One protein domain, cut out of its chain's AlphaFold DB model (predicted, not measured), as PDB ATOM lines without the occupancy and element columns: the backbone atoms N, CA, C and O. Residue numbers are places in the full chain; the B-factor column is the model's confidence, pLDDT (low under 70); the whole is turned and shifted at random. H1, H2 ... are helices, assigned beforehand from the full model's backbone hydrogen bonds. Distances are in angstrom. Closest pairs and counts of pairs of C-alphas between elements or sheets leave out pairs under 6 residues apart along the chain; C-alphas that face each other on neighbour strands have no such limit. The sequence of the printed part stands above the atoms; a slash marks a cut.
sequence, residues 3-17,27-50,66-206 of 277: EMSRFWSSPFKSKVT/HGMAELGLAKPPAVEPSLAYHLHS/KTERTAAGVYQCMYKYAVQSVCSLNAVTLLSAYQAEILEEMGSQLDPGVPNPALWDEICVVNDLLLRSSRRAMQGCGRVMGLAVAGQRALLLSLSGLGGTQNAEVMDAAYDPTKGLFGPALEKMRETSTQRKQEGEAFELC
ATOM      1  N   GLU A   3     -21.284 -31.877 -48.995       89.25
ATOM      2  CA  GLU A   3     -20.729 -32.710 -47.911       89.25
ATOM      3  C   GLU A   3     -21.639 -32.778 -46.678       89.25
ATOM      4  O   GLU A   3     -21.700 -33.799 -45.997       89.25
ATOM      5  N   MET A   4     -22.381 -31.703 -46.420       89.81
ATOM      6  CA  MET A   4     -23.333 -31.617 -45.316       89.81
ATOM      7  C   MET A   4     -24.595 -32.436 -45.605       89.81
ATOM      8  O   MET A   4     -25.066 -33.174 -44.746       89.81
ATOM      9  N   SER A   5     -25.132 -32.344 -46.825       91.75
ATOM     10  CA  SER A   5     -26.386 -33.006 -47.200       91.75
ATOM     11  C   SER A   5     -26.232 -34.478 -47.595       91.75
ATOM     12  O   SER A   5     -27.227 -35.164 -47.815       91.75
ATOM     13  N   ARG A   6     -25.002 -35.010 -47.633       89.62
ATOM     14  CA  ARG A   6     -24.686 -36.384 -48.068       89.62
ATOM     15  C   ARG A   6     -25.473 -37.485 -47.344       89.62
ATOM     16  O   ARG A   6     -25.687 -38.555 -47.905       89.62
ATOM     17  N   PHE A   7     -25.889 -37.239 -46.104       89.50
ATOM     18  CA  PHE A   7     -26.604 -38.217 -45.275       89.50
ATOM     19  C   PHE A   7     -28.114 -37.975 -45.230       89.50
ATOM     20  O   PHE A   7     -28.833 -38.730 -44.587       89.50
ATOM     21  N   TRP A   8     -28.612 -36.937 -45.903       93.12
ATOM     22  CA  TRP A   8     -30.013 -36.533 -45.823       93.12
ATOM     23  C   TRP A   8     -30.950 -37.393 -46.668       93.12
ATOM     24  O   TRP A   8     -32.155 -37.324 -46.471       93.12
ATOM     25  N   SER A   9     -30.436 -38.242 -47.561       92.38
ATOM     26  CA  SER A   9     -31.255 -39.226 -48.286       92.38
ATOM     27  C   SER A   9     -31.849 -40.305 -47.372       92.38
ATOM     28  O   SER A   9     -32.907 -40.842 -47.678       92.38
ATOM     29  N   SER A  10     -31.179 -40.602 -46.255       92.06
ATOM     30  CA  SER A  10     -31.623 -41.524 -45.202       92.06
ATOM     31  C   SER A  10     -31.062 -41.032 -43.857       92.06
ATOM     32  O   SER A  10     -30.011 -41.496 -43.398       92.06
ATOM     33  N   PRO A  11     -31.694 -40.010 -43.250       91.75
ATOM     34  CA  PRO A  11     -31.105 -39.263 -42.140       91.75
ATOM     35  C   PRO A  11     -30.851 -40.083 -40.867       91.75
ATOM     36  O   PRO A  11     -29.986 -39.719 -40.070       91.75
ATOM     37  N   PHE A  12     -31.578 -41.185 -40.668       89.38
ATOM     38  CA  PHE A  12     -31.449 -42.070 -39.513       89.38
ATOM     39  C   PHE A  12     -30.611 -43.319 -39.814       89.38
ATOM     40  O   PHE A  12     -29.766 -43.695 -38.999       89.38
ATOM     41  N   LYS A  13     -30.811 -43.975 -40.967       87.00
ATOM     42  CA  LYS A  13     -30.150 -45.264 -41.267       87.00
ATOM     43  C   LYS A  13     -28.838 -45.136 -42.035       87.00
ATOM     44  O   LYS A  13     -28.109 -46.127 -42.113       87.00
ATOM     45  N   SER A  14     -28.507 -43.973 -42.598       81.44
ATOM     46  CA  SER A  14     -27.324 -43.828 -43.451       81.44
ATOM     47  C   SER A  14     -26.018 -44.204 -42.735       81.44
ATOM     48  O   SER A  14     -25.481 -43.484 -41.882       81.44
ATOM     49  N   LYS A  15     -25.456 -45.342 -43.155       70.25
ATOM     50  CA  LYS A  15     -24.135 -45.841 -42.749       70.25
ATOM     51  C   LYS A  15     -23.040 -45.478 -43.750       70.25
ATOM     52  O   LYS A  15     -22.021 -46.154 -43.767       70.25
ATOM     53  N   VAL A  16     -23.239 -44.448 -44.582       61.88
ATOM     54  CA  VAL A  16     -22.266 -44.067 -45.621       61.88
ATOM     55  C   VAL A  16     -20.877 -43.934 -44.994       61.88
ATOM     56  O   VAL A  16     -20.625 -43.035 -44.186       61.88
ATOM     57  N   THR A  17     -20.006 -44.883 -45.324       60.31
ATOM     58  CA  THR A  17     -18.622 -44.937 -44.867       60.31
ATOM     59  C   THR A  17     -17.851 -43.872 -45.623       60.31
ATOM     60  O   THR A  17     -17.761 -43.920 -46.851       60.31
ATOM     61  N   HIS A  27      -6.626 -35.906 -27.224       83.50
ATOM     62  CA  HIS A  27      -6.082 -36.303 -25.931       83.50
ATOM     63  C   HIS A  27      -7.043 -35.875 -24.811       83.50
ATOM     64  O   HIS A  27      -7.549 -34.754 -24.819       83.50
ATOM     65  N   GLY A  28      -7.333 -36.777 -23.874       82.25
ATOM     66  CA  GLY A  28      -8.268 -36.501 -22.782       82.25
ATOM     67  C   GLY A  28      -9.755 -36.464 -23.185       82.25
ATOM     68  O   GLY A  28     -10.564 -35.775 -22.562       82.25
ATOM     69  N   MET A  29     -10.157 -37.152 -24.265       86.25
ATOM     70  CA  MET A  29     -11.558 -37.163 -24.725       86.25
ATOM     71  C   MET A  29     -12.565 -37.600 -23.653       86.25
ATOM     72  O   MET A  29     -13.718 -37.174 -23.708       86.25
ATOM     73  N   ALA A  30     -12.182 -38.476 -22.721       85.19
ATOM     74  CA  ALA A  30     -13.082 -38.942 -21.670       85.19
ATOM     75  C   ALA A  30     -13.338 -37.841 -20.633       85.19
ATOM     76  O   ALA A  30     -14.484 -37.590 -20.267       85.19
ATOM     77  N   GLU A  31     -12.280 -37.146 -20.232       88.56
ATOM     78  CA  GLU A  31     -12.261 -36.050 -19.269       88.56
ATOM     79  C   GLU A  31     -13.013 -34.826 -19.805       88.56
ATOM     80  O   GLU A  31     -13.702 -34.136 -19.058       88.56
ATOM     81  N   LEU A  32     -12.954 -34.603 -21.120       87.19
ATOM     82  CA  LEU A  32     -13.729 -33.574 -21.822       87.19
ATOM     83  C   LEU A  32     -15.198 -33.975 -22.064       87.19
ATOM     84  O   LEU A  32     -15.942 -33.241 -22.713       87.19
ATOM     85  N   GLY A  33     -15.617 -35.159 -21.605       87.25
ATOM     86  CA  GLY A  33     -16.960 -35.706 -21.809       87.25
ATOM     87  C   GLY A  33     -17.227 -36.221 -23.225       87.25
ATOM     88  O   GLY A  33     -18.260 -36.820 -23.470       87.25
ATOM     89  N   LEU A  34     -16.293 -36.075 -24.163       87.00
ATOM     90  CA  LEU A  34     -16.476 -36.394 -25.580       87.00
ATOM     91  C   LEU A  34     -16.550 -37.905 -25.869       87.00
ATOM     92  O   LEU A  34     -17.007 -38.313 -26.935       87.00
ATOM     93  N   ALA A  35     -16.113 -38.764 -24.948       83.75
ATOM     94  CA  ALA A  35     -16.101 -40.209 -25.176       83.75
ATOM     95  C   ALA A  35     -17.510 -40.826 -25.283       83.75
ATOM     96  O   ALA A  35     -17.734 -41.719 -26.106       83.75
ATOM     97  N   LYS A  36     -18.454 -40.387 -24.441       85.12
ATOM     98  CA  LYS A  36     -19.827 -40.911 -24.366       85.12
ATOM     99  C   LYS A  36     -20.777 -39.802 -23.908       85.12
ATOM    100  O   LYS A  36     -20.349 -38.949 -23.141       85.12
ATOM    101  N   PRO A  37     -22.063 -39.837 -24.309       85.38
ATOM    102  CA  PRO A  37     -23.050 -38.930 -23.738       85.38
ATOM    103  C   PRO A  37     -23.050 -39.021 -22.205       85.38
ATOM    104  O   PRO A  37     -22.877 -40.127 -21.676       85.38
ATOM    105  N   PRO A  38     -23.259 -37.898 -21.499       85.38
ATOM    106  CA  PRO A  38     -23.316 -37.901 -20.045       85.38
ATOM    107  C   PRO A  38     -24.444 -38.816 -19.559       85.38
ATOM    108  O   PRO A  38     -25.547 -38.822 -20.113       85.38
ATOM    109  N   ALA A  39     -24.146 -39.616 -18.537       85.69
ATOM    110  CA  ALA A  39     -25.147 -40.435 -17.874       85.69
ATOM    111  C   ALA A  39     -26.006 -39.563 -16.952       85.69
ATOM    112  O   ALA A  39     -25.512 -38.599 -16.373       85.69
ATOM    113  N   VAL A  40     -27.275 -39.939 -16.791       84.25
ATOM    114  CA  VAL A  40     -28.140 -39.345 -15.765       84.25
ATOM    115  C   VAL A  40     -27.553 -39.655 -14.389       84.25
ATOM    116  O   VAL A  40     -27.165 -40.794 -14.116       84.25
ATOM    117  N   GLU A  41     -27.505 -38.652 -13.519       87.19
ATOM    118  CA  GLU A  41     -26.974 -38.768 -12.166       87.19
ATOM    119  C   GLU A  41     -27.760 -39.826 -11.369       87.19
ATOM    120  O   GLU A  41     -28.994 -39.803 -11.379       87.19
ATOM    121  N   PRO A  42     -27.098 -40.740 -10.629       81.88
ATOM    122  CA  PRO A  42     -27.786 -41.810  -9.904       81.88
ATOM    123  C   PRO A  42     -28.847 -41.319  -8.909       81.88
ATOM    124  O   PRO A  42     -29.893 -41.950  -8.760       81.88
ATOM    125  N   SER A  43     -28.603 -40.177  -8.258       82.81
ATOM    126  CA  SER A  43     -29.558 -39.530  -7.351       82.81
ATOM    127  C   SER A  43     -30.837 -39.122  -8.084       82.81
ATOM    128  O   SER A  43     -31.939 -39.442  -7.640       82.81
ATOM    129  N   LEU A  44     -30.704 -38.493  -9.253       81.31
ATOM    130  CA  LEU A  44     -31.832 -38.122 -10.100       81.31
ATOM    131  C   LEU A  44     -32.536 -39.361 -10.666       81.31
ATOM    132  O   LEU A  44     -33.762 -39.441 -10.620       81.31
ATOM    133  N   ALA A  45     -31.778 -40.354 -11.137       79.44
ATOM    134  CA  ALA A  45     -32.327 -41.601 -11.660       79.44
ATOM    135  C   ALA A  45     -33.212 -42.310 -10.618       79.44
ATOM    136  O   ALA A  45     -34.306 -42.767 -10.945       79.44
ATOM    137  N   TYR A  46     -32.792 -42.336  -9.349       73.25
ATOM    138  CA  TYR A  46     -33.569 -42.910  -8.249       73.25
ATOM    139  C   TYR A  46     -34.912 -42.189  -8.021       73.25
ATOM    140  O   TYR A  46     -35.946 -42.835  -7.816       73.25
ATOM    141  N   HIS A  47     -34.927 -40.856  -8.106       75.19
ATOM    142  CA  HIS A  47     -36.151 -40.064  -7.962       75.19
ATOM    143  C   HIS A  47     -37.080 -40.184  -9.177       75.19
ATOM    144  O   HIS A  47     -38.279 -40.394  -9.000       75.19
ATOM    145  N   LEU A  48     -36.542 -40.168 -10.400       73.50
ATOM    146  CA  LEU A  48     -37.316 -40.402 -11.628       73.50
ATOM    147  C   LEU A  48     -37.915 -41.817 -11.671       73.50
ATOM    148  O   LEU A  48     -38.999 -42.033 -12.208       73.50
ATOM    149  N   HIS A  49     -37.231 -42.792 -11.067       62.41
ATOM    150  CA  HIS A  49     -37.721 -44.161 -10.931       62.41
ATOM    151  C   HIS A  49     -38.702 -44.344  -9.760       62.41
ATOM    152  O   HIS A  49     -39.389 -45.364  -9.713       62.41
ATOM    153  N   SER A  50     -38.830 -43.383  -8.835       53.25
ATOM    154  CA  SER A  50     -39.742 -43.508  -7.684       53.25
ATOM    155  C   SER A  50     -41.221 -43.467  -8.085       53.25
ATOM    156  O   SER A  50     -42.036 -44.135  -7.452       53.25
ATOM    157  N   LYS A  66     -42.046 -46.389 -26.913       78.19
ATOM    158  CA  LYS A  66     -41.239 -46.672 -28.115       78.19
ATOM    159  C   LYS A  66     -40.671 -45.370 -28.713       78.19
ATOM    160  O   LYS A  66     -39.526 -45.353 -29.165       78.19
ATOM    161  N   THR A  67     -41.449 -44.291 -28.650       79.38
ATOM    162  CA  THR A  67     -41.067 -42.936 -29.058       79.38
ATOM    163  C   THR A  67     -39.914 -42.384 -28.221       79.38
ATOM    164  O   THR A  67     -38.923 -41.946 -28.795       79.38
ATOM    165  N   GLU A  68     -39.974 -42.477 -26.889       81.69
ATOM    166  CA  GLU A  68     -38.885 -42.040 -25.996       81.69
ATOM    167  C   GLU A  68     -37.584 -42.803 -26.240       81.69
ATOM    168  O   GLU A  68     -36.518 -42.199 -26.330       81.69
ATOM    169  N   ARG A  69     -37.657 -44.128 -26.423       83.94
ATOM    170  CA  ARG A  69     -36.474 -44.936 -26.763       83.94
ATOM    171  C   ARG A  69     -35.868 -44.528 -28.103       83.94
ATOM    172  O   ARG A  69     -34.647 -44.499 -28.245       83.94
ATOM    173  N   THR A  70     -36.715 -44.191 -29.073       85.31
ATOM    174  CA  THR A  70     -36.275 -43.718 -30.391       85.31
ATOM    175  C   THR A  70     -35.605 -42.351 -30.272       85.31
ATOM    176  O   THR A  70     -34.506 -42.166 -30.789       85.31
ATOM    177  N   ALA A  71     -36.211 -41.422 -29.529       86.56
ATOM    178  CA  ALA A  71     -35.656 -40.097 -29.275       86.56
ATOM    179  C   ALA A  71     -34.298 -40.177 -28.558       86.56
ATOM    180  O   ALA A  71     -33.331 -39.569 -29.011       86.56
ATOM    181  N   ALA A  72     -34.185 -40.993 -27.506       86.00
ATOM    182  CA  ALA A  72     -32.922 -41.220 -26.805       86.00
ATOM    183  C   ALA A  72     -31.825 -41.757 -27.745       86.00
ATOM    184  O   ALA A  72     -30.698 -41.261 -27.731       86.00
ATOM    185  N   GLY A  73     -32.165 -42.715 -28.617       88.69
ATOM    186  CA  GLY A  73     -31.241 -43.234 -29.628       88.69
ATOM    187  C   GLY A  73     -30.793 -42.170 -30.638       88.69
ATOM    188  O   GLY A  73     -29.613 -42.102 -30.983       88.69
ATOM    189  N   VAL A  74     -31.707 -41.297 -31.074       91.81
ATOM    190  CA  VAL A  74     -31.378 -40.154 -31.939       91.81
ATOM    191  C   VAL A  74     -30.401 -39.208 -31.239       91.81
ATOM    192  O   VAL A  74     -29.370 -38.881 -31.825       91.81
ATOM    193  N   TYR A  75     -30.658 -38.827 -29.983       91.31
ATOM    194  CA  TYR A  75     -29.766 -37.944 -29.223       91.31
ATOM    195  C   TYR A  75     -28.376 -38.547 -29.012       91.31
ATOM    196  O   TYR A  75     -27.376 -37.851 -29.181       91.31
ATOM    197  N   GLN A  76     -28.285 -39.845 -28.718       91.00
ATOM    198  CA  GLN A  76     -27.002 -40.536 -28.595       91.00
ATOM    199  C   GLN A  76     -26.204 -40.498 -29.907       91.00
ATOM    200  O   GLN A  76     -24.998 -40.231 -29.905       91.00
ATOM    201  N   CYS A  77     -26.870 -40.728 -31.040       91.69
ATOM    202  CA  CYS A  77     -26.246 -40.618 -32.356       91.69
ATOM    203  C   CYS A  77     -25.819 -39.175 -32.664       91.69
ATOM    204  O   CYS A  77     -24.695 -38.964 -33.121       91.69
ATOM    205  N   MET A  78     -26.672 -38.184 -32.383       94.38
ATOM    206  CA  MET A  78     -26.345 -36.765 -32.563       94.38
ATOM    207  C   MET A  78     -25.118 -36.379 -31.741       94.38
ATOM    208  O   MET A  78     -24.199 -35.776 -32.284       94.38
ATOM    209  N   TYR A  79     -25.063 -36.790 -30.473       93.56
ATOM    210  CA  TYR A  79     -23.921 -36.548 -29.594       93.56
ATOM    211  C   TYR A  79     -22.622 -37.085 -30.204       93.56
ATOM    212  O   TYR A  79     -21.648 -36.351 -30.353       93.56
ATOM    213  N   LYS A  80     -22.625 -38.347 -30.651       90.88
ATOM    214  CA  LYS A  80     -21.460 -38.980 -31.286       90.88
ATOM    215  C   LYS A  80     -20.967 -38.205 -32.515       90.88
ATOM    216  O   LYS A  80     -19.763 -38.010 -32.674       90.88
ATOM    217  N   TYR A  81     -21.871 -37.777 -33.396       92.19
ATOM    218  CA  TYR A  81     -21.483 -37.043 -34.605       92.19
ATOM    219  C   TYR A  81     -21.095 -35.587 -34.322       92.19
ATOM    220  O   TYR A  81     -20.222 -35.054 -35.007       92.19
ATOM    221  N   ALA A  82     -21.673 -34.970 -33.290       94.25
ATOM    222  CA  ALA A  82     -21.251 -33.662 -32.801       94.25
ATOM    223  C   ALA A  82     -19.814 -33.722 -32.269       94.25
ATOM    224  O   ALA A  82     -18.976 -32.942 -32.712       94.25
ATOM    225  N   VAL A  83     -19.497 -34.705 -31.418       92.12
ATOM    226  CA  VAL A  83     -18.131 -34.951 -30.927       92.12
ATOM    227  C   VAL A  83     -17.149 -35.112 -32.082       92.12
ATOM    228  O   VAL A  83     -16.094 -34.485 -32.091       92.12
ATOM    229  N   GLN A  84     -17.489 -35.935 -33.074       89.88
ATOM    230  CA  GLN A  84     -16.623 -36.138 -34.230       89.88
ATOM    231  C   GLN A  84     -16.368 -34.833 -34.996       89.88
ATOM    232  O   GLN A  84     -15.245 -34.596 -35.451       89.88
ATOM    233  N   SER A  85     -17.398 -33.995 -35.144       93.25
ATOM    234  CA  SER A  85     -17.252 -32.681 -35.764       93.25
ATOM    235  C   SER A  85     -16.314 -31.789 -34.951       93.25
ATOM    236  O   SER A  85     -15.361 -31.252 -35.506       93.25
ATOM    237  N   VAL A  86     -16.497 -31.732 -33.628       93.75
ATOM    238  CA  VAL A  86     -15.630 -30.978 -32.707       93.75
ATOM    239  C   VAL A  86     -14.177 -31.449 -32.787       93.75
ATOM    240  O   VAL A  86     -13.281 -30.624 -32.931       93.75
ATOM    241  N   CYS A  87     -13.924 -32.759 -32.776       91.81
ATOM    242  CA  CYS A  87     -12.566 -33.305 -32.900       91.81
ATOM    243  C   CYS A  87     -11.930 -32.941 -34.250       91.81
ATOM    244  O   CYS A  87     -10.743 -32.631 -34.323       91.81
ATOM    245  N   SER A  88     -12.730 -32.941 -35.319       93.00
ATOM    246  CA  SER A  88     -12.274 -32.542 -36.652       93.00
ATOM    247  C   SER A  88     -11.974 -31.046 -36.731       93.00
ATOM    248  O   SER A  88     -10.970 -30.667 -37.321       93.00
ATOM    249  N   LEU A  89     -12.795 -30.202 -36.102       94.75
ATOM    250  CA  LEU A  89     -12.556 -28.761 -36.009       94.75
ATOM    251  C   LEU A  89     -11.326 -28.440 -35.159       94.75
ATOM    252  O   LEU A  89     -10.554 -27.568 -35.534       94.75
ATOM    253  N   ASN A  90     -11.092 -29.175 -34.070       94.00
ATOM    254  CA  ASN A  90      -9.873 -29.031 -33.276       94.00
ATOM    255  C   ASN A  90      -8.619 -29.311 -34.118       94.00
ATOM    256  O   ASN A  90      -7.661 -28.544 -34.078       94.00
ATOM    257  N   ALA A  91      -8.649 -30.372 -34.933       93.62
ATOM    258  CA  ALA A  91      -7.569 -30.665 -35.870       93.62
ATOM    259  C   ALA A  91      -7.393 -29.555 -36.921       93.62
ATOM    260  O   ALA A  91      -6.261 -29.187 -37.209       93.62
ATOM    261  N   VAL A  92      -8.487 -28.992 -37.457       96.25
ATOM    262  CA  VAL A  92      -8.418 -27.837 -38.372       96.25
ATOM    263  C   VAL A  92      -7.711 -26.662 -37.702       96.25
ATOM    264  O   VAL A  92      -6.785 -26.127 -38.291       96.25
ATOM    265  N   THR A  93      -8.071 -26.307 -36.466       96.94
ATOM    266  CA  THR A  93      -7.436 -25.190 -35.750       96.94
ATOM    267  C   THR A  93      -5.931 -25.397 -35.569       96.94
ATOM    268  O   THR A  93      -5.160 -24.485 -35.850       96.94
ATOM    269  N   LEU A  94      -5.506 -26.592 -35.140       96.38
ATOM    270  CA  LEU A  94      -4.084 -26.904 -34.949       96.38
ATOM    271  C   LEU A  94      -3.313 -26.892 -36.273       96.38
ATOM    272  O   LEU A  94      -2.247 -26.292 -36.358       96.38
ATOM    273  N   LEU A  95      -3.872 -27.505 -37.321       97.12
ATOM    274  CA  LEU A  95      -3.258 -27.527 -38.649       97.12
ATOM    275  C   LEU A  95      -3.194 -26.131 -39.271       97.12
ATOM    276  O   LEU A  95      -2.225 -25.832 -39.950       97.12
ATOM    277  N   SER A  96      -4.191 -25.272 -39.042       98.06
ATOM    278  CA  SER A  96      -4.173 -23.884 -39.517       98.06
ATOM    279  C   SER A  96      -3.112 -23.040 -38.817       98.06
ATOM    280  O   SER A  96      -2.468 -22.230 -39.476       98.06
ATOM    281  N   ALA A  97      -2.915 -23.224 -37.507       98.19
ATOM    282  CA  ALA A  97      -1.835 -22.557 -36.782       98.19
ATOM    283  C   ALA A  97      -0.469 -23.007 -37.315       98.19
ATOM    284  O   ALA A  97       0.342 -22.175 -37.708       98.19
ATOM    285  N   TYR A  98      -0.282 -24.321 -37.451       98.19
ATOM    286  CA  TYR A  98       0.945 -24.881 -38.003       98.19
ATOM    287  C   TYR A  98       1.196 -24.441 -39.454       98.19
ATOM    288  O   TYR A  98       2.312 -24.089 -39.813       98.19
ATOM    289  N   GLN A  99       0.146 -24.377 -40.280       97.75
ATOM    290  CA  GLN A  99       0.235 -23.873 -41.651       97.75
ATOM    291  C   GLN A  99       0.726 -22.419 -41.696       97.75
ATOM    292  O   GLN A  99       1.464 -22.064 -42.610       97.75
ATOM    293  N   ALA A 100       0.322 -21.577 -40.743       97.81
ATOM    294  CA  ALA A 100       0.793 -20.198 -40.676       97.81
ATOM    295  C   ALA A 100       2.295 -20.131 -40.353       97.81
ATOM    296  O   ALA A 100       3.013 -19.400 -41.030       97.81
ATOM    297  N   GLU A 101       2.764 -20.939 -39.396       97.19
ATOM    298  CA  GLU A 101       4.182 -21.017 -39.012       97.19
ATOM    299  C   GLU A 101       5.068 -21.439 -40.198       97.19
ATOM    300  O   GLU A 101       6.028 -20.747 -40.536       97.19
ATOM    301  N   ILE A 102       4.708 -22.516 -40.906       95.44
ATOM    302  CA  ILE A 102       5.506 -23.007 -42.048       95.44
ATOM    303  C   ILE A 102       5.448 -22.077 -43.269       95.44
ATOM    304  O   ILE A 102       6.383 -22.036 -44.068       95.44
ATOM    305  N   LEU A 103       4.361 -21.314 -43.441       94.38
ATOM    306  CA  LEU A 103       4.260 -20.309 -44.503       94.38
ATOM    307  C   LEU A 103       5.120 -19.076 -44.202       94.38
ATOM    308  O   LEU A 103       5.699 -18.509 -45.129       94.38
ATOM    309  N   GLU A 104       5.222 -18.671 -42.936       94.12
ATOM    310  CA  GLU A 104       6.131 -17.605 -42.499       94.12
ATOM    311  C   GLU A 104       7.600 -18.013 -42.696       94.12
ATOM    312  O   GLU A 104       8.401 -17.232 -43.225       94.12
ATOM    313  N   GLU A 105       7.938 -19.264 -42.370       92.50
ATOM    314  CA  GLU A 105       9.270 -19.824 -42.616       92.50
ATOM    315  C   GLU A 105       9.593 -19.884 -44.115       92.50
ATOM    316  O   GLU A 105      10.661 -19.433 -44.536       92.50
ATOM    317  N   MET A 106       8.653 -20.362 -44.940       92.06
ATOM    318  CA  MET A 106       8.788 -20.353 -46.400       92.06
ATOM    319  C   MET A 106       9.020 -18.930 -46.928       92.06
ATOM    320  O   MET A 106       9.930 -18.714 -47.723       92.06
ATOM    321  N   GLY A 107       8.233 -17.951 -46.469       90.81
ATOM    322  CA  GLY A 107       8.373 -16.548 -46.868       90.81
ATOM    323  C   GLY A 107       9.747 -15.968 -46.529       90.81
ATOM    324  O   GLY A 107      10.354 -15.311 -47.371       90.81
ATOM    325  N   SER A 108      10.284 -16.293 -45.352       88.56
ATOM    326  CA  SER A 108      11.632 -15.877 -44.933       88.56
ATOM    327  C   SER A 108      12.747 -16.477 -45.803       88.56
ATOM    328  O   SER A 108      13.823 -15.895 -45.925       88.56
ATOM    329  N   GLN A 109      12.500 -17.634 -46.427       85.25
ATOM    330  CA  GLN A 109      13.447 -18.310 -47.322       85.25
ATOM    331  C   GLN A 109      13.312 -17.882 -48.792       85.25
ATOM    332  O   GLN A 109      14.177 -18.217 -49.600       85.25
ATOM    333  N   LEU A 110      12.272 -17.124 -49.159       77.81
ATOM    334  CA  LEU A 110      12.110 -16.629 -50.528       77.81
ATOM    335  C   LEU A 110      13.077 -15.482 -50.869       77.81
ATOM    336  O   LEU A 110      13.510 -15.399 -52.018       77.81
ATOM    337  N   ASP A 111      13.444 -14.641 -49.898       67.00
ATOM    338  CA  ASP A 111      14.384 -13.521 -50.083       67.00
ATOM    339  C   ASP A 111      15.786 -13.949 -50.591       67.00
ATOM    340  O   ASP A 111      16.341 -13.256 -51.448       67.00
ATOM    341  N   PRO A 112      16.377 -15.080 -50.147       69.06
ATOM    342  CA  PRO A 112      17.648 -15.586 -50.688       69.06
ATOM    343  C   PRO A 112      17.551 -16.430 -51.981       69.06
ATOM    344  O   PRO A 112      18.591 -16.751 -52.559       69.06
ATOM    345  N   GLY A 113      16.350 -16.749 -52.482       72.62
ATOM    346  CA  GLY A 113      16.134 -17.489 -53.735       72.62
ATOM    347  C   GLY A 113      15.976 -19.018 -53.605       72.62
ATOM    348  O   GLY A 113      16.611 -19.662 -52.781       72.62
ATOM    349  N   VAL A 114      15.135 -19.562 -54.505       69.19
ATOM    350  CA  VAL A 114      14.582 -20.935 -54.637       69.19
ATOM    351  C   VAL A 114      13.880 -21.476 -53.372       69.19
ATOM    352  O   VAL A 114      14.541 -21.781 -52.385       69.19
ATOM    353  N   PRO A 115      12.542 -21.671 -53.401       78.50
ATOM    354  CA  PRO A 115      11.796 -22.176 -52.249       78.50
ATOM    355  C   PRO A 115      12.239 -23.589 -51.866       78.50
ATOM    356  O   PRO A 115      12.449 -24.442 -52.731       78.50
ATOM    357  N   ASN A 116      12.339 -23.843 -50.562       88.00
ATOM    358  CA  ASN A 116      12.724 -25.139 -50.017       88.00
ATOM    359  C   ASN A 116      11.684 -26.218 -50.386       88.00
ATOM    360  O   ASN A 116      10.545 -26.153 -49.910       88.00
ATOM    361  N   PRO A 117      12.056 -27.236 -51.189       90.69
ATOM    362  CA  PRO A 117      11.118 -28.262 -51.637       90.69
ATOM    363  C   PRO A 117      10.490 -29.063 -50.491       90.69
ATOM    364  O   PRO A 117       9.320 -29.421 -50.575       90.69
ATOM    365  N   ALA A 118      11.224 -29.299 -49.398       92.56
ATOM    366  CA  ALA A 118      10.709 -30.055 -48.257       92.56
ATOM    367  C   ALA A 118       9.613 -29.283 -47.503       92.56
ATOM    368  O   ALA A 118       8.581 -29.858 -47.163       92.56
ATOM    369  N   LEU A 119       9.799 -27.971 -47.310       92.56
ATOM    370  CA  LEU A 119       8.766 -27.112 -46.720       92.56
ATOM    371  C   LEU A 119       7.535 -27.020 -47.627       92.56
ATOM    372  O   LEU A 119       6.406 -26.976 -47.146       92.56
ATOM    373  N   TRP A 120       7.734 -27.012 -48.947       93.31
ATOM    374  CA  TRP A 120       6.625 -27.018 -49.897       93.31
ATOM    375  C   TRP A 120       5.803 -28.310 -49.809       93.31
ATOM    376  O   TRP A 120       4.574 -28.255 -49.724       93.31
ATOM    377  N   ASP A 121       6.472 -29.463 -49.766       95.88
ATOM    378  CA  ASP A 121       5.820 -30.762 -49.589       95.88
ATOM    379  C   ASP A 121       5.036 -30.817 -48.268       95.88
ATOM    380  O   ASP A 121       3.886 -31.266 -48.237       95.88
ATOM    381  N   GLU A 122       5.612 -30.292 -47.187       96.81
ATOM    382  CA  GLU A 122       4.950 -30.190 -45.886       96.81
ATOM    383  C   GLU A 122       3.703 -29.297 -45.931       96.81
ATOM    384  O   GLU A 122       2.630 -29.717 -45.485       96.81
ATOM    385  N   ILE A 123       3.780 -28.120 -46.565       95.94
ATOM    386  CA  ILE A 123       2.620 -27.245 -46.806       95.94
ATOM    387  C   ILE A 123       1.518 -28.000 -47.562       95.94
ATOM    388  O   ILE A 123       0.339 -27.910 -47.196       95.94
ATOM    389  N   CYS A 124       1.872 -28.763 -48.601       96.19
ATOM    390  CA  CYS A 124       0.913 -29.568 -49.354       96.19
ATOM    391  C   CYS A 124       0.238 -30.636 -48.477       96.19
ATOM    392  O   CYS A 124      -0.988 -30.786 -48.538       96.19
ATOM    393  N   VAL A 125       1.002 -31.341 -47.636       96.81
ATOM    394  CA  VAL A 125       0.477 -32.353 -46.703       96.81
ATOM    395  C   VAL A 125      -0.456 -31.721 -45.669       96.81
ATOM    396  O   VAL A 125      -1.575 -32.205 -45.471       96.81
ATOM    397  N   VAL A 126      -0.047 -30.620 -45.035       97.25
ATOM    398  CA  VAL A 126      -0.853 -29.907 -44.032       97.25
ATOM    399  C   VAL A 126      -2.161 -29.409 -44.643       97.25
ATOM    400  O   VAL A 126      -3.230 -29.591 -44.055       97.25
ATOM    401  N   ASN A 127      -2.111 -28.853 -45.854       97.69
ATOM    402  CA  ASN A 127      -3.298 -28.376 -46.555       97.69
ATOM    403  C   ASN A 127      -4.273 -29.520 -46.891       97.69
ATOM    404  O   ASN A 127      -5.484 -29.399 -46.690       97.69
ATOM    405  N   ASP A 128      -3.766 -30.665 -47.344       95.75
ATOM    406  CA  ASP A 128      -4.579 -31.856 -47.597       95.75
ATOM    407  C   ASP A 128      -5.223 -32.401 -46.302       95.75
ATOM    408  O   ASP A 128      -6.420 -32.725 -46.277       95.75
ATOM    409  N   LEU A 129      -4.489 -32.410 -45.183       94.56
ATOM    410  CA  LEU A 129      -5.031 -32.757 -43.865       94.56
ATOM    411  C   LEU A 129      -6.108 -31.769 -43.387       94.56
ATOM    412  O   LEU A 129      -7.128 -32.200 -42.831       94.56
ATOM    413  N   LEU A 130      -5.928 -30.469 -43.631       95.75
ATOM    414  CA  LEU A 130      -6.884 -29.413 -43.290       95.75
ATOM    415  C   LEU A 130      -8.181 -29.575 -44.088       95.75
ATOM    416  O   LEU A 130      -9.273 -29.570 -43.508       95.75
ATOM    417  N   LEU A 131      -8.084 -29.804 -45.400       94.56
ATOM    418  CA  LEU A 131      -9.240 -30.041 -46.269       94.56
ATOM    419  C   LEU A 131     -10.002 -31.310 -45.866       94.56
ATOM    420  O   LEU A 131     -11.238 -31.301 -45.790       94.56
ATOM    421  N   ARG A 132      -9.292 -32.402 -45.550       92.25
ATOM    422  CA  ARG A 132      -9.913 -33.641 -45.054       92.25
ATOM    423  C   ARG A 132     -10.598 -33.436 -43.708       92.25
ATOM    424  O   ARG A 132     -11.725 -33.902 -43.534       92.25
ATOM    425  N   SER A 133      -9.969 -32.734 -42.770       92.75
ATOM    426  CA  SER A 133     -10.536 -32.484 -41.438       92.75
ATOM    427  C   SER A 133     -11.750 -31.552 -41.510       92.75
ATOM    428  O   SER A 133     -12.790 -31.847 -40.921       92.75
ATOM    429  N   SER A 134     -11.697 -30.517 -42.348       94.62
ATOM    430  CA  SER A 134     -12.828 -29.619 -42.619       94.62
ATOM    431  C   SER A 134     -14.013 -30.365 -43.233       94.62
ATOM    432  O   SER A 134     -15.159 -30.211 -42.802       94.62
ATOM    433  N   ARG A 135     -13.748 -31.257 -44.198       93.06
ATOM    434  CA  ARG A 135     -14.773 -32.135 -44.775       93.06
ATOM    435  C   ARG A 135     -15.425 -33.017 -43.707       93.06
ATOM    436  O   ARG A 135     -16.650 -33.130 -43.683       93.06
ATOM    437  N   ARG A 136     -14.637 -33.618 -42.806       89.81
ATOM    438  CA  ARG A 136     -15.159 -34.450 -41.703       89.81
ATOM    439  C   ARG A 136     -16.033 -33.650 -40.738       89.81
ATOM    440  O   ARG A 136     -17.083 -34.152 -40.343       89.81
ATOM    441  N   ALA A 137     -15.644 -32.418 -40.409       93.38
ATOM    442  CA  ALA A 137     -16.458 -31.525 -39.587       93.38
ATOM    443  C   ALA A 137     -17.828 -31.263 -40.235       93.38
ATOM    444  O   ALA A 137     -18.873 -31.499 -39.626       93.38
ATOM    445  N   MET A 138     -17.836 -30.893 -41.520       94.75
ATOM    446  CA  MET A 138     -19.070 -30.659 -42.279       94.75
ATOM    447  C   MET A 138     -19.971 -31.897 -42.346       94.75
ATOM    448  O   MET A 138     -21.187 -31.783 -42.186       94.75
ATOM    449  N   GLN A 139     -19.391 -33.083 -42.538       92.38
ATOM    450  CA  GLN A 139     -20.134 -34.345 -42.532       92.38
ATOM    451  C   GLN A 139     -20.736 -34.658 -41.155       92.38
ATOM    452  O   GLN A 139     -21.896 -35.062 -41.077       92.38
ATOM    453  N   GLY A 140     -19.978 -34.452 -40.071       92.06
ATOM    454  CA  GLY A 140     -20.468 -34.608 -38.700       92.06
ATOM    455  C   GLY A 140     -21.657 -33.688 -38.420       92.06
ATOM    456  O   GLY A 140     -22.718 -34.162 -38.014       92.06
ATOM    457  N   CYS A 141     -21.532 -32.399 -38.749       94.88
ATOM    458  CA  CYS A 141     -22.628 -31.431 -38.652       94.88
ATOM    459  C   CYS A 141     -23.843 -31.844 -39.496       94.88
ATOM    460  O   CYS A 141     -24.973 -31.827 -39.011       94.88
ATOM    461  N   GLY A 142     -23.621 -32.273 -40.740       94.31
ATOM    462  CA  GLY A 142     -24.673 -32.743 -41.637       94.31
ATOM    463  C   GLY A 142     -25.465 -33.930 -41.086       94.31
ATOM    464  O   GLY A 142     -26.696 -33.948 -41.169       94.31
ATOM    465  N   ARG A 143     -24.776 -34.891 -40.453       94.38
ATOM    466  CA  ARG A 143     -25.405 -36.025 -39.758       94.38
ATOM    467  C   ARG A 143     -26.218 -35.582 -38.546       94.38
ATOM    468  O   ARG A 143     -27.323 -36.081 -38.368       94.38
ATOM    469  N   VAL A 144     -25.710 -34.641 -37.743       95.75
ATOM    470  CA  VAL A 144     -26.458 -34.073 -36.605       95.75
ATOM    471  C   VAL A 144     -27.760 -33.428 -37.083       95.75
ATOM    472  O   VAL A 144     -28.812 -33.705 -36.517       95.75
ATOM    473  N   MET A 145     -27.717 -32.633 -38.157       95.88
ATOM    474  CA  MET A 145     -28.917 -32.010 -38.731       95.88
ATOM    475  C   MET A 145     -29.912 -33.046 -39.260       95.88
ATOM    476  O   MET A 145     -31.104 -32.967 -38.965       95.88
ATOM    477  N   GLY A 146     -29.430 -34.047 -40.003       95.00
ATOM    478  CA  GLY A 146     -30.282 -35.122 -40.512       95.00
ATOM    479  C   GLY A 146     -30.963 -35.908 -39.385       95.00
ATOM    480  O   GLY A 146     -32.166 -36.159 -39.430       95.00
ATOM    481  N   LEU A 147     -30.217 -36.233 -38.330       95.44
ATOM    482  CA  LEU A 147     -30.763 -36.900 -37.152       95.44
ATOM    483  C   LEU A 147     -31.766 -36.031 -36.395       95.44
ATOM    484  O   LEU A 147     -32.776 -36.562 -35.943       95.44
ATOM    485  N   ALA A 148     -31.539 -34.719 -36.292       95.69
ATOM    486  CA  ALA A 148     -32.510 -33.804 -35.697       95.69
ATOM    487  C   ALA A 148     -33.843 -33.831 -36.465       95.69
ATOM    488  O   ALA A 148     -34.907 -33.917 -35.854       95.69
ATOM    489  N   VAL A 149     -33.791 -33.846 -37.802       95.25
ATOM    490  CA  VAL A 149     -34.978 -34.005 -38.658       95.25
ATOM    491  C   VAL A 149     -35.670 -35.345 -38.405       95.25
ATOM    492  O   VAL A 149     -36.881 -35.370 -38.181       95.25
ATOM    493  N   ALA A 150     -34.926 -36.454 -38.389       94.19
ATOM    494  CA  ALA A 150     -35.488 -37.776 -38.112       94.19
ATOM    495  C   ALA A 150     -36.114 -37.864 -36.710       94.19
ATOM    496  O   ALA A 150     -37.210 -38.399 -36.559       94.19
ATOM    497  N   GLY A 151     -35.460 -37.299 -35.691       93.75
ATOM    498  CA  GLY A 151     -35.976 -37.224 -34.326       93.75
ATOM    499  C   GLY A 151     -37.271 -36.424 -34.243       93.75
ATOM    500  O   GLY A 151     -38.252 -36.897 -33.672       93.75
ATOM    501  N   GLN A 152     -37.318 -35.260 -34.893       93.44
ATOM    502  CA  GLN A 152     -38.524 -34.437 -34.928       93.44
ATOM    503  C   GLN A 152     -39.679 -35.145 -35.642       93.44
ATOM    504  O   GLN A 152     -40.819 -35.110 -35.174       93.44
ATOM    505  N   ARG A 153     -39.392 -35.848 -36.743       93.38
ATOM    506  CA  ARG A 153     -40.379 -36.704 -37.410       93.38
ATOM    507  C   ARG A 153     -40.858 -37.813 -36.483       93.38
ATOM    508  O   ARG A 153     -42.061 -37.998 -36.381       93.38
ATOM    509  N   ALA A 154     -39.966 -38.510 -35.780       91.12
ATOM    510  CA  ALA A 154     -40.337 -39.585 -34.857       91.12
ATOM    511  C   ALA A 154     -41.295 -39.103 -33.753       91.12
ATOM    512  O   ALA A 154     -42.275 -39.786 -33.452       91.12
ATOM    513  N   LEU A 155     -41.051 -37.912 -33.197       90.12
ATOM    514  CA  LEU A 155     -41.932 -37.296 -32.203       90.12
ATOM    515  C   LEU A 155     -43.328 -37.025 -32.776       90.12
ATOM    516  O   LEU A 155     -44.323 -37.444 -32.193       90.12
ATOM    517  N   LEU A 156     -43.417 -36.387 -33.941       90.56
ATOM    518  CA  LEU A 156     -44.703 -36.057 -34.570       90.56
ATOM    519  C   LEU A 156     -45.454 -37.296 -35.075       90.56
ATOM    520  O   LEU A 156     -46.675 -37.383 -34.965       90.56
ATOM    521  N   LEU A 157     -44.729 -38.286 -35.589       89.06
ATOM    522  CA  LEU A 157     -45.288 -39.547 -36.066       89.06
ATOM    523  C   LEU A 157     -45.929 -40.365 -34.944       89.06
ATOM    524  O   LEU A 157     -46.863 -41.121 -35.215       89.06
ATOM    525  N   SER A 158     -45.522 -40.161 -33.687       85.94
ATOM    526  CA  SER A 158     -46.201 -40.770 -32.537       85.94
ATOM    527  C   SER A 158     -47.676 -40.360 -32.412       85.94
ATOM    528  O   SER A 158     -48.463 -41.104 -31.834       85.94
ATOM    529  N   LEU A 159     -48.070 -39.238 -33.029       83.44
ATOM    530  CA  LEU A 159     -49.445 -38.730 -33.060       83.44
ATOM    531  C   LEU A 159     -50.225 -39.163 -34.313       83.44
ATOM    532  O   LEU A 159     -51.430 -38.959 -34.400       83.44
ATOM    533  N   SER A 160     -49.552 -39.741 -35.311       79.69
ATOM    534  CA  SER A 160     -50.119 -39.979 -36.647       79.69
ATOM    535  C   SER A 160     -50.999 -41.233 -36.750       79.69
ATOM    536  O   SER A 160     -51.654 -41.452 -37.771       79.69
ATOM    537  N   GLY A 161     -50.972 -42.103 -35.735       75.44
ATOM    538  CA  GLY A 161     -51.616 -43.422 -35.738       75.44
ATOM    539  C   GLY A 161     -51.132 -44.378 -36.841       75.44
ATOM    540  O   GLY A 161     -51.778 -45.395 -37.074       75.44
ATOM    541  N   LEU A 162     -50.056 -44.045 -37.567       81.81
ATOM    542  CA  LEU A 162     -49.513 -44.900 -38.626       81.81
ATOM    543  C   LEU A 162     -48.936 -46.192 -38.028       81.81
ATOM    544  O   LEU A 162     -48.462 -46.225 -36.886       81.81
ATOM    545  N   GLY A 163     -48.918 -47.253 -38.836       82.81
ATOM    546  CA  GLY A 163     -48.293 -48.521 -38.465       82.81
ATOM    547  C   GLY A 163     -46.784 -48.385 -38.223       82.81
ATOM    548  O   GLY A 163     -46.123 -47.472 -38.722       82.81
ATOM    549  N   GLY A 164     -46.203 -49.322 -37.468       85.12
ATOM    550  CA  GLY A 164     -44.786 -49.275 -37.083       85.12
ATOM    551  C   GLY A 164     -43.808 -49.198 -38.265       85.12
ATOM    552  O   GLY A 164     -42.837 -48.446 -38.191       85.12
ATOM    553  N   THR A 165     -44.080 -49.931 -39.346       86.56
ATOM    554  CA  THR A 165     -43.256 -49.943 -40.566       86.56
ATOM    555  C   THR A 165     -43.339 -48.614 -41.311       86.56
ATOM    556  O   THR A 165     -42.313 -48.006 -41.601       86.56
ATOM    557  N   GLN A 166     -44.554 -48.108 -41.526       87.00
ATOM    558  CA  GLN A 166     -44.783 -46.835 -42.209       87.00
ATOM    559  C   GLN A 166     -44.178 -45.657 -41.434       87.00
ATOM    560  O   GLN A 166     -43.566 -44.773 -42.029       87.00
ATOM    561  N   ASN A 167     -44.256 -45.678 -40.101       89.38
ATOM    562  CA  ASN A 167     -43.571 -44.703 -39.254       89.38
ATOM    563  C   ASN A 167     -42.056 -44.715 -39.465       89.38
ATOM    564  O   ASN A 167     -41.446 -43.660 -39.618       89.38
ATOM    565  N   ALA A 168     -41.439 -45.898 -39.495       89.44
ATOM    566  CA  ALA A 168     -39.999 -46.013 -39.704       89.44
ATOM    567  C   ALA A 168     -39.568 -45.544 -41.106       89.44
ATOM    568  O   ALA A 168     -38.484 -44.981 -41.246       89.44
ATOM    569  N   GLU A 169     -40.402 -45.759 -42.128       91.06
ATOM    570  CA  GLU A 169     -40.181 -45.239 -43.483       91.06
ATOM    571  C   GLU A 169     -40.246 -43.712 -43.525       91.06
ATOM    572  O   GLU A 169     -39.323 -43.075 -44.021       91.06
ATOM    573  N   VAL A 170     -41.308 -43.113 -42.978       91.69
ATOM    574  CA  VAL A 170     -41.504 -41.655 -43.018       91.69
ATOM    575  C   VAL A 170     -40.461 -40.928 -42.167       91.69
ATOM    576  O   VAL A 170     -39.956 -39.879 -42.563       91.69
ATOM    577  N   MET A 171     -40.093 -41.497 -41.016       92.38
ATOM    578  CA  MET A 171     -39.032 -40.971 -40.155       92.38
ATOM    579  C   MET A 171     -37.705 -40.834 -40.916       92.38
ATOM    580  O   MET A 171     -37.060 -39.789 -40.842       92.38
ATOM    581  N   ASP A 172     -37.328 -41.870 -41.668       93.44
ATOM    582  CA  ASP A 172     -36.049 -41.967 -42.378       93.44
ATOM    583  C   ASP A 172     -36.116 -41.519 -43.849       93.44
ATOM    584  O   ASP A 172     -35.142 -41.661 -44.582       93.44
ATOM    585  N   ALA A 173     -37.250 -40.972 -44.298       93.75
ATOM    586  CA  ALA A 173     -37.403 -40.466 -45.657       93.75
ATOM    587  C   ALA A 173     -36.354 -39.386 -45.978       93.75
ATOM    588  O   ALA A 173     -35.820 -38.726 -45.081       93.75
ATOM    589  N   ALA A 174     -36.094 -39.142 -47.261       93.38
ATOM    590  CA  ALA A 174     -35.170 -38.088 -47.653       93.38
ATOM    591  C   ALA A 174     -35.575 -36.726 -47.046       93.38
ATOM    592  O   ALA A 174     -36.759 -36.382 -46.943       93.38
ATOM    593  N   TYR A 175     -34.585 -35.961 -46.599       92.44
ATOM    594  CA  TYR A 175     -34.753 -34.595 -46.131       92.44
ATOM    595  C   TYR A 175     -34.325 -33.618 -47.225       92.44
ATOM    596  O   TYR A 175     -33.163 -33.583 -47.631       92.44
ATOM    597  N   ASP A 176     -35.286 -32.813 -47.678       91.50
ATOM    598  CA  ASP A 176     -35.071 -31.689 -48.579       91.50
ATOM    599  C   ASP A 176     -35.394 -30.390 -47.818       91.50
ATOM    600  O   ASP A 176     -36.552 -30.181 -47.436       91.50
ATOM    601  N   PRO A 177     -34.406 -29.503 -47.591       89.75
ATOM    602  CA  PRO A 177     -34.613 -28.262 -46.848       89.75
ATOM    603  C   PRO A 177     -35.624 -27.316 -47.515       89.75
ATOM    604  O   PRO A 177     -36.154 -26.435 -46.845       89.75
ATOM    605  N   THR A 178     -35.932 -27.500 -48.803       91.69
ATOM    606  CA  THR A 178     -36.892 -26.678 -49.556       91.69
ATOM    607  C   THR A 178     -38.335 -27.186 -49.477       91.69
ATOM    608  O   THR A 178     -39.259 -26.461 -49.843       91.69
ATOM    609  N   LYS A 179     -38.559 -28.419 -48.998       90.56
ATOM    610  CA  LYS A 179     -39.877 -29.090 -49.004       90.56
ATOM    611  C   LYS A 179     -40.484 -29.267 -47.607       90.56
ATOM    612  O   LYS A 179     -41.497 -29.945 -47.449       90.56
ATOM    613  N   GLY A 180     -39.890 -28.648 -46.587       90.06
ATOM    614  CA  GLY A 180     -40.338 -28.751 -45.197       90.06
ATOM    615  C   GLY A 180     -39.971 -30.083 -44.531       90.06
ATOM    616  O   GLY A 180     -39.295 -30.931 -45.109       90.06
ATOM    617  N   LEU A 181     -40.409 -30.270 -43.279       92.44
ATOM    618  CA  LEU A 181     -39.938 -31.370 -42.428       92.44
ATOM    619  C   LEU A 181     -40.221 -32.755 -43.022       92.44
ATOM    620  O   LEU A 181     -39.344 -33.609 -42.994       92.44
ATOM    621  N   PHE A 182     -41.418 -32.989 -43.557       92.06
ATOM    622  CA  PHE A 182     -41.810 -34.288 -44.122       92.06
ATOM    623  C   PHE A 182     -41.571 -34.390 -45.630       92.06
ATOM    624  O   PHE A 182     -41.470 -35.500 -46.150       92.06
ATOM    625  N   GLY A 183     -41.434 -33.260 -46.329       88.69
ATOM    626  CA  GLY A 183     -41.195 -33.244 -47.767       88.69
ATOM    627  C   GLY A 183     -42.218 -34.088 -48.540       88.69
ATOM    628  O   GLY A 183     -43.397 -34.103 -48.181       88.69
ATOM    629  N   PRO A 184     -41.779 -34.848 -49.559       80.88
ATOM    630  CA  PRO A 184     -42.650 -35.739 -50.328       80.88
ATOM    631  C   PRO A 184     -43.376 -36.808 -49.495       80.88
ATOM    632  O   PRO A 184     -44.421 -37.301 -49.913       80.88
ATOM    633  N   ALA A 185     -42.871 -37.163 -48.306       84.75
ATOM    634  CA  ALA A 185     -43.535 -38.144 -47.446       84.75
ATOM    635  C   ALA A 185     -44.871 -37.629 -46.881       84.75
ATOM    636  O   ALA A 185     -45.706 -38.433 -46.464       84.75
ATOM    637  N   LEU A 186     -45.094 -36.309 -46.894       87.38
ATOM    638  CA  LEU A 186     -46.332 -35.695 -46.420       87.38
ATOM    639  C   LEU A 186     -47.553 -36.154 -47.222       87.38
ATOM    640  O   LEU A 186     -48.599 -36.400 -46.625       87.38
ATOM    641  N   GLU A 187     -47.430 -36.316 -48.541       84.12
ATOM    642  CA  GLU A 187     -48.559 -36.741 -49.377       84.12
ATOM    643  C   GLU A 187     -48.991 -38.172 -49.035       84.12
ATOM    644  O   GLU A 187     -50.171 -38.413 -48.785       84.12
ATOM    645  N   LYS A 188     -48.032 -39.093 -48.852       75.62
ATOM    646  CA  LYS A 188     -48.307 -40.464 -48.377       75.62
ATOM    647  C   LYS A 188     -48.987 -40.458 -47.001       75.62
ATOM    648  O   LYS A 188     -49.896 -41.250 -46.740       75.62
ATOM    649  N   MET A 189     -48.568 -39.561 -46.101       84.00
ATOM    650  CA  MET A 189     -49.211 -39.405 -44.790       84.00
ATOM    651  C   MET A 189     -50.642 -38.871 -44.907       84.00
ATOM    652  O   MET A 189     -51.527 -39.352 -44.197       84.00
ATOM    653  N   ARG A 190     -50.873 -37.890 -45.787       84.88
ATOM    654  CA  ARG A 190     -52.191 -37.295 -46.023       84.88
ATOM    655  C   ARG A 190     -53.155 -38.330 -46.589       84.88
ATOM    656  O   ARG A 190     -54.235 -38.474 -46.030       84.88
ATOM    657  N   GLU A 191     -52.739 -39.088 -47.598       83.25
ATOM    658  CA  GLU A 191     -53.527 -40.176 -48.188       83.25
ATOM    659  C   GLU A 191     -53.916 -41.230 -47.139       83.25
ATOM    660  O   GLU A 191     -55.082 -41.594 -46.999       83.25
ATOM    661  N   THR A 192     -52.960 -41.651 -46.303       80.00
ATOM    662  CA  THR A 192     -53.231 -42.624 -45.230       80.00
ATOM    663  C   THR A 192     -54.174 -42.062 -44.157       80.00
ATOM    664  O   THR A 192     -54.900 -42.805 -43.495       80.00
ATOM    665  N   SER A 193     -54.149 -40.747 -43.933       81.12
ATOM    666  CA  SER A 193     -55.066 -40.070 -43.013       81.12
ATOM    667  C   SER A 193     -56.479 -39.986 -43.593       81.12
ATOM    668  O   SER A 193     -57.447 -40.313 -42.908       81.12
ATOM    669  N   THR A 194     -56.612 -39.614 -44.871       85.00
ATOM    670  CA  THR A 194     -57.911 -39.558 -45.557       85.00
ATOM    671  C   THR A 194     -58.549 -40.932 -45.671       85.00
ATOM    672  O   THR A 194     -59.737 -41.055 -45.396       85.00
ATOM    673  N   GLN A 195     -57.760 -41.961 -45.987       83.81
ATOM    674  CA  GLN A 195     -58.223 -43.344 -46.044       83.81
ATOM    675  C   GLN A 195     -58.790 -43.789 -44.691       83.81
ATOM    676  O   GLN A 195     -59.916 -44.263 -44.615       83.81
ATOM    677  N   ARG A 196     -58.067 -43.533 -43.593       82.44
ATOM    678  CA  ARG A 196     -58.553 -43.865 -42.243       82.44
ATOM    679  C   ARG A 196     -59.792 -43.082 -41.833       82.44
ATOM    680  O   ARG A 196     -60.647 -43.618 -41.138       82.44
ATOM    681  N   LYS A 197     -59.907 -41.820 -42.252       86.00
ATOM    682  CA  LYS A 197     -61.126 -41.039 -42.036       86.00
ATOM    683  C   LYS A 197     -62.317 -41.684 -42.753       86.00
ATOM    684  O   LYS A 197     -63.363 -41.839 -42.136       86.00
ATOM    685  N   GLN A 198     -62.141 -42.092 -44.010       89.19
ATOM    686  CA  GLN A 198     -63.182 -42.776 -44.786       89.19
ATOM    687  C   GLN A 198     -63.550 -44.133 -44.176       89.19
ATOM    688  O   GLN A 198     -64.728 -44.457 -44.086       89.19
ATOM    689  N   GLU A 199     -62.568 -44.899 -43.701       85.38
ATOM    690  CA  GLU A 199     -62.801 -46.163 -42.990       85.38
ATOM    691  C   GLU A 199     -63.577 -45.953 -41.685       85.38
ATOM    692  O   GLU A 199     -64.489 -46.719 -41.385       85.38
ATOM    693  N   GLY A 200     -63.262 -44.897 -40.926       86.25
ATOM    694  CA  GLY A 200     -63.996 -44.536 -39.713       86.25
ATOM    695  C   GLY A 200     -65.438 -44.110 -39.998       86.25
ATOM    696  O   GLY A 200     -66.356 -44.577 -39.333       86.25
ATOM    697  N   GLU A 201     -65.651 -43.276 -41.020       90.62
ATOM    698  CA  GLU A 201     -66.993 -42.878 -41.470       90.62
ATOM    699  C   GLU A 201     -67.801 -44.086 -41.968       90.62
ATOM    700  O   GLU A 201     -68.977 -44.226 -41.631       90.62
ATOM    701  N   ALA A 202     -67.170 -44.999 -42.711       86.69
ATOM    702  CA  ALA A 202     -67.792 -46.243 -43.151       86.69
ATOM    703  C   ALA A 202     -68.160 -47.150 -41.968       86.69
ATOM    704  O   ALA A 202     -69.238 -47.741 -41.960       86.69
ATOM    705  N   PHE A 203     -67.301 -47.236 -40.950       84.62
ATOM    706  CA  PHE A 203     -67.571 -48.032 -39.756       84.62
ATOM    707  C   PHE A 203     -68.753 -47.479 -38.949       84.62
ATOM    708  O   PHE A 203     -69.623 -48.252 -38.553       84.62
ATOM    709  N   GLU A 204     -68.843 -46.157 -38.769       85.25
ATOM    710  CA  GLU A 204     -69.979 -45.497 -38.106       85.25
ATOM    711  C   GLU A 204     -71.315 -45.769 -38.816       85.25
ATOM    712  O   GLU A 204     -72.335 -45.975 -38.159       85.25
ATOM    713  N   LEU A 205     -71.319 -45.844 -40.152       83.19
ATOM    714  CA  LEU A 205     -72.510 -46.221 -40.924       83.19
ATOM    715  C   LEU A 205     -72.954 -47.672 -40.678       83.19
ATOM    716  O   LEU A 205     -74.128 -47.991 -40.862       83.19
ATOM    717  N   CYS A 206     -72.036 -48.547 -40.264       80.50
ATOM    718  CA  CYS A 206     -72.315 -49.948 -39.958       80.50
ATOM    719  C   CYS A 206     -72.672 -50.194 -38.484       80.50
ATOM    720  O   CYS A 206     -73.104 -51.299 -38.143       80.50
TER     721      CYS A 206
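AT A GLANCE: This is residues 3 to 17, 27 to 50 and 66 to 206 of the 277 residues of an uncharacterized protein of Larimichthys crocea (UniProt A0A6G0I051). Two long helices, H2 and H3, form a hairpin side by side; short H4 packs on the later end of H3, and H5 lengthens the rod, with residues 197 to 206 sticking out. H1 stands free to one side. The printed part has 180 residues, with H1 to H5 in chain order and no named strand: all helix. It is extended, radius of gyration of the C-alphas 24.7 A, spanning 97 by 45 by 21 A.

IN THESE COORDINATES: H1 is residues 42 to 50, from C-alpha 42 at (-27.786, -41.810, -9.904). H2, residues 66 to 110, is 65.2 A long; H3, 117 to 157, 59.6 A. H4 is 164 to 171. H5, 185 to 206, 32.0 A, ends at (-72.315, -49.948, -39.958).

HOW THE PARTS SIT: H2 and H3 touch at a shallow tilt of 18 degrees, opposite ways; their closest C-alphas, Ser 85 and Ala 137, are 4.1 A apart. Residues 150 to 157 of H3 touch H4, closest C-alphas Ala 150 and Met 171, 5.2 A. H4 and H5 are close but not clearly touching, closest C-alphas Val 170 and Ala 185, 6.0 A. H1 and H2 are apart. In H1 to H5 every O i to N i+4 pair is within hydrogen-bond range.

THE WHOLE: Residues 18 to 26 and 51 to 65 are cut out, with C-alpha gaps of 24.3 A and 20.7 A. H4 to H5 is a long link. pLDDT is under 70 at residues 16 to 17, 49 to 50, 111 to 112 and 114.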